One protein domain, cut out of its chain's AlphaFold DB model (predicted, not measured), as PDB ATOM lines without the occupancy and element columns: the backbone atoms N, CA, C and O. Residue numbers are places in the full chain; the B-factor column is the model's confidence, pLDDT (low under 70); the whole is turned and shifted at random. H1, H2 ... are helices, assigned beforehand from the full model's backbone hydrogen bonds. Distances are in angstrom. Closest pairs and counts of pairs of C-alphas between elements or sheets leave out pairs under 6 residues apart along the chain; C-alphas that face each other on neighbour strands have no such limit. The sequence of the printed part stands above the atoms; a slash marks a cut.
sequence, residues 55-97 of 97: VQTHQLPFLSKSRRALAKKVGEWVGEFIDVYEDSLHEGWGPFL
ATOM      1  N   VAL A  55     199.486 170.494 191.502       87.62
ATOM      2  CA  VAL A  55     198.250 170.971 190.876       87.62
ATOM      3  C   VAL A  55     197.493 169.768 190.344       87.62
ATOM      4  O   VAL A  55     197.989 169.051 189.475       87.62
ATOM      5  N   GLN A  56     196.276 169.565 190.838       87.88
ATOM      6  CA  GLN A  56     195.368 168.582 190.266       87.88
ATOM      7  C   GLN A  56     194.549 169.237 189.156       87.88
ATOM      8  O   GLN A  56     193.906 170.266 189.354       87.88
ATOM      9  N   THR A  57     194.587 168.640 187.970       83.50
ATOM     10  CA  THR A  57     193.804 169.100 186.823       83.50
ATOM     11  C   THR A  57     192.568 168.227 186.673       83.50
ATOM     12  O   THR A  57     192.641 167.003 186.755       83.50
ATOM     13  N   HIS A  58     191.418 168.859 186.467       83.31
ATOM     14  CA  HIS A  58     190.137 168.174 186.320       83.31
ATOM     15  C   HIS A  58     189.574 168.396 184.916       83.31
ATOM     16  O   HIS A  58     189.898 169.387 184.264       83.31
ATOM     17  N   GLN A  59     188.707 167.479 184.472       79.25
ATOM     18  CA  GLN A  59     187.954 167.592 183.213       79.25
ATOM     19  C   GLN A  59     188.844 167.795 181.972       79.25
ATOM     20  O   GLN A  59     188.509 168.555 181.063       79.25
ATOM     21  N   LEU A  60     189.994 167.116 181.919       76.56
ATOM     22  CA  LEU A  60     190.860 167.162 180.744       76.56
ATOM     23  C   LEU A  60     190.154 166.530 179.526       76.56
ATOM     24  O   LEU A  60     189.543 165.469 179.669       76.56
ATOM     25  N   PRO A  61     190.252 167.131 178.323       72.62
ATOM     26  CA  PRO A  61     189.653 166.565 177.119       72.62
ATOM     27  C   PRO A  61     190.166 165.148 176.834       72.62
ATOM     28  O   PRO A  61     191.373 164.888 176.878       72.62
ATOM     29  N   PHE A  62     189.252 164.237 176.487       62.03
ATOM     30  CA  PHE A  62     189.594 162.878 176.068       62.03
ATOM     31  C   PHE A  62     190.553 162.903 174.859       62.03
ATOM     32  O   PHE A  62     190.429 163.748 173.976       62.03
ATOM     33  N   LEU A  63     191.497 161.950 174.806       60.19
ATOM     34  CA  LEU A  63     192.485 161.761 173.721       60.19
ATOM     35  C   LEU A  63     193.641 162.779 173.645       60.19
ATOM     36  O   LEU A  63     194.255 162.937 172.585       60.19
ATOM     37  N   SER A  64     194.031 163.416 174.753       60.28
ATOM     38  CA  SER A  64     195.310 164.137 174.811       60.28
ATOM     39  C   SER A  64     196.470 163.177 174.486       60.28
ATOM     40  O   SER A  64     196.852 162.353 175.319       60.28
ATOM     41  N   LYS A  65     197.018 163.266 173.264       55.09
ATOM     42  CA  LYS A  65     197.984 162.313 172.673       55.09
ATOM     43  C   LYS A  65     199.283 162.113 173.478       55.09
ATOM     44  O   LYS A  65     200.043 161.201 173.184       55.09
ATOM     45  N   SER A  66     199.535 162.929 174.500       75.50
ATOM     46  CA  SER A  66     200.557 162.684 175.523       75.50
ATOM     47  C   SER A  66     200.169 163.373 176.835       75.50
ATOM     48  O   SER A  66     200.343 164.580 176.997       75.50
ATOM     49  N   ARG A  67     199.647 162.597 177.794       77.19
ATOM     50  CA  ARG A  67     199.224 163.093 179.121       77.19
ATOM     51  C   ARG A  67     200.368 163.821 179.845       77.19
ATOM     52  O   ARG A  67     200.152 164.880 180.418       77.19
ATOM     53  N   ARG A  68     201.608 163.345 179.674       83.62
ATOM     54  CA  ARG A  68     202.825 164.016 180.158       83.62
ATOM     55  C   ARG A  68     203.087 165.372 179.500       83.62
ATOM     56  O   ARG A  68     203.426 166.324 180.192       83.62
ATOM     57  N   ALA A  69     202.936 165.493 178.178       85.38
ATOM     58  CA  ALA A  69     203.147 166.779 177.510       85.38
ATOM     59  C   ALA A  69     202.045 167.784 177.860       85.38
ATOM     60  O   ALA A  69     202.310 168.979 177.930       85.38
ATOM     61  N   LEU A  70     200.821 167.302 178.099       84.69
ATOM     62  CA  LEU A  70     199.738 168.124 178.627       84.69
ATOM     63  C   LEU A  70     200.039 168.589 180.058       84.69
ATOM     64  O   LEU A  70     199.946 169.782 180.314       84.69
ATOM     65  N   ALA A  71     200.465 167.690 180.950       86.94
ATOM     66  CA  ALA A  71     200.865 168.040 182.315       86.94
ATOM     67  C   ALA A  71     201.997 169.076 182.329       86.94
ATOM     68  O   ALA A  71     201.898 170.078 183.031       86.94
ATOM     69  N   LYS A  72     203.015 168.893 181.476       90.56
ATOM     70  CA  LYS A  72     204.092 169.869 181.292       90.56
ATOM     71  C   LYS A  72     203.555 171.226 180.834       90.56
ATOM     72  O   LYS A  72     203.862 172.227 181.463       90.56
ATOM     73  N   LYS A  73     202.710 171.261 179.796       89.81
ATOM     74  CA  LYS A  73     202.110 172.513 179.301       89.81
ATOM     75  C   LYS A  73     201.276 173.226 180.363       89.81
ATOM     76  O   LYS A  73     201.377 174.438 180.485       89.81
ATOM     77  N   VAL A  74     200.458 172.492 181.120       89.19
ATOM     78  CA  VAL A  74     199.666 173.084 182.207       89.19
ATOM     79  C   VAL A  74     200.580 173.602 183.314       89.19
ATOM     80  O   VAL A  74     200.388 174.723 183.774       89.19
ATOM     81  N   GLY A  75     201.595 172.831 183.706       90.81
ATOM     82  CA  GLY A  75     202.591 173.266 184.681       90.81
ATOM     83  C   GLY A  75     203.304 174.544 184.248       90.81
ATOM     84  O   GLY A  75     203.367 175.481 185.031       90.81
ATOM     85  N   GLU A  76     203.737 174.618 182.987       93.25
ATOM     86  CA  GLU A  76     204.367 175.801 182.379       93.25
ATOM     87  C   GLU A  76     203.421 177.010 182.271       93.25
ATOM     88  O   GLU A  76     203.878 178.151 182.241       93.25
ATOM     89  N   TRP A  77     202.103 176.793 182.211       90.50
ATOM     90  CA  TRP A  77     201.111 177.873 182.269       90.50
ATOM     91  C   TRP A  77     200.883 178.400 183.684       90.50
ATOM     92  O   TRP A  77     200.636 179.592 183.852       90.50
ATOM     93  N   VAL A  78     200.943 177.530 184.695       89.69
ATOM     94  CA  VAL A  78     200.792 177.925 186.104       89.69
ATOM     95  C   VAL A  78     202.086 178.541 186.645       89.69
ATOM     96  O   VAL A  78     202.039 179.483 187.435       89.69
ATOM     97  N   GLY A  79     203.244 178.032 186.224       90.88
ATOM     98  CA  GLY A  79     204.549 178.482 186.684       90.88
ATOM     99  C   GLY A  79     205.693 177.635 186.129       90.88
ATOM    100  O   GLY A  79     205.736 177.303 184.951       90.88
ATOM    101  N   GLU A  80     206.659 177.308 186.982       93.00
ATOM    102  CA  GLU A  80     207.750 176.404 186.623       93.00
ATOM    103  C   GLU A  80     207.291 174.953 186.803       93.00
ATOM    104  O   GLU A  80     206.916 174.543 187.902       93.00
ATOM    105  N   PHE A  81     207.311 174.171 185.724       92.75
ATOM    106  CA  PHE A  81     207.029 172.742 185.807       92.75
ATOM    107  C   PHE A  81     208.221 172.012 186.435       92.75
ATOM    108  O   PHE A  81     209.312 172.010 185.870       92.75
ATOM    109  N   ILE A  82     207.989 171.371 187.581       93.50
ATOM    110  CA  ILE A  82     209.014 170.622 188.319       93.50
ATOM    111  C   ILE A  82     208.879 169.128 188.039       93.50
ATOM    112  O   ILE A  82     209.836 168.493 187.604       93.50
ATOM    113  N   ASP A  83     207.686 168.574 188.272       92.75
ATOM    114  CA  ASP A  83     207.438 167.141 188.152       92.75
ATOM    115  C   ASP A  83     205.960 166.826 187.868       92.75
ATOM    116  O   ASP A  83     205.078 167.684 187.987       92.75
ATOM    117  N   VAL A  84     205.692 165.578 187.489       91.06
ATOM    118  CA  VAL A  84     204.354 165.020 187.292       91.06
ATOM    119  C   VAL A  84     204.239 163.680 188.008       91.06
ATOM    120  O   VAL A  84     205.108 162.823 187.891       91.06
ATOM    121  N   TYR A  85     203.132 163.469 188.720       90.06
ATOM    122  CA  TYR A  85     202.870 162.179 189.342       90.06
ATOM    123  C   TYR A  85     202.456 161.154 188.273       90.06
ATOM    124  O   TYR A  85     201.306 161.129 187.836       90.06
ATOM    125  N   GLU A  86     203.415 160.345 187.818       85.94
ATOM    126  CA  GLU A  86     203.265 159.437 186.668       85.94
ATOM    127  C   GLU A  86     202.089 158.462 186.817       85.94
ATOM    128  O   GLU A  86     201.348 158.258 185.857       85.94
ATOM    129  N   ASP A  87     201.845 157.924 188.015       84.06
ATOM    130  CA  ASP A  87     200.751 156.968 188.239       84.06
ATOM    131  C   ASP A  87     199.384 157.603 187.937       84.06
ATOM    132  O   ASP A  87     198.553 157.001 187.252       84.06
ATOM    133  N   SER A  88     199.189 158.872 188.322       79.62
ATOM    134  CA  SER A  88     197.954 159.613 188.013       79.62
ATOM    135  C   SER A  88     197.756 159.861 186.522       79.62
ATOM    136  O   SER A  88     196.626 160.046 186.063       79.62
ATOM    137  N   LEU A  89     198.828 159.815 185.724       75.62
ATOM    138  CA  LEU A  89     198.685 159.901 184.279       75.62
ATOM    139  C   LEU A  89     197.967 158.682 183.732       75.62
ATOM    140  O   LEU A  89     197.433 158.791 182.639       75.62
ATOM    141  N   HIS A  90     197.910 157.547 184.424       70.75
ATOM    142  CA  HIS A  90     197.243 156.340 183.939       70.75
ATOM    143  C   HIS A  90     195.775 156.221 184.388       70.75
ATOM    144  O   HIS A  90     194.999 155.575 183.679       70.75
ATOM    145  N   GLU A  91     195.369 156.937 185.443       64.31
ATOM    146  CA  GLU A  91     194.060 156.887 186.136       64.31
ATOM    147  C   GLU A  91     192.850 157.451 185.349       64.31
ATOM    148  O   GLU A  91     191.816 157.804 185.908       64.31
ATOM    149  N   GLY A  92     192.927 157.509 184.019       56.44
ATOM    150  CA  GLY A  92     191.876 158.058 183.149       56.44
ATOM    151  C   GLY A  92     190.628 157.184 182.961       56.44
ATOM    152  O   GLY A  92     189.765 157.553 182.168       56.44
ATOM    153  N   TRP A  93     190.524 156.046 183.648       55.12
ATOM    154  CA  TRP A  93     189.359 155.161 183.593       55.12
ATOM    155  C   TRP A  93     188.765 155.061 184.999       55.12
ATOM    156  O   TRP A  93     189.174 154.232 185.807       55.12
ATOM    157  N   GLY A  94     187.832 155.959 185.320       50.34
ATOM    158  CA  GLY A  94     186.973 155.773 186.490       50.34
ATOM    159  C   GLY A  94     186.122 154.498 186.344       50.34
ATOM    160  O   GLY A  94     185.980 153.997 185.231       50.34
ATOM    161  N   PRO A  95     185.496 153.998 187.426       46.81
ATOM    162  CA  PRO A  95     184.786 152.707 187.470       46.81
ATOM    163  C   PRO A  95     183.513 152.617 186.599       46.81
ATOM    164  O   PRO A  95     182.730 151.684 186.746       46.81
ATOM    165  N   PHE A  96     183.275 153.593 185.722       48.12
ATOM    166  CA  PHE A  96     182.114 153.672 184.835       48.12
ATOM    167  C   PHE A  96     182.466 153.400 183.361       48.12
ATOM    168  O   PHE A  96     181.676 153.734 182.477       48.12
ATOM    169  N   LEU A  97     183.638 152.808 183.110       43.41
ATOM    170  CA  LEU A  97     184.042 152.210 181.836       43.41
ATOM    171  C   LEU A  97     184.425 150.745 182.044       43.41
ATOM    172  O   LEU A  97     185.101 150.461 183.057       43.41
TER     173      LEU A  97
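This is residues 55 to 97 of the 97 residues of the protein "DUF4283 domain-containing protein" of Cannabis sativa (UniProt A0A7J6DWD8). This is a small piece with little regular structure: one helix, H1, between a looping stretch, residues 55 to 66, that leads into it and a link, residues 79 to 85, that folds back from its end toward its beginning. There lies the short H2, and residues 90 to 97 run on from it as a tail, away from the far end of H1. The printed part has 43 residues with two named helices, H1 then H2, and no named strand; the class is all helix, with only 16 residues in named elements. It is only just compact, close to loose, with a radius of gyration of the C-alphas of 10.9 A, and elongated, spanning 34 by 17 by 16 A.

H1, residues 67 to 78, and H2, residues 86 to 89, only just touch, with 3 pairs of C-alphas within 8 A; H1 does so with residues 67 to 68 alone. The closest C-alphas, those of Arg 67 and Leu 89, are 6.1 A apart. In H1 every O i to N i+4 pair is within hydrogen-bond range; H2 is too short for such a pair.

H1 runs 16.5 A from C-alpha 67 at (199.224, 163.093, 179.121) to C-alpha 78. H2 ends at C-alpha 89 at (198.685, 159.901, 184.279).

The C-alphas farthest apart, of Glu 80 and Phe 96, are 34.3 A apart. The printed part has no cut, and the H1 to H2 link is short. pLDDT is under 70 at residues 62 to 65 and 91 to 97.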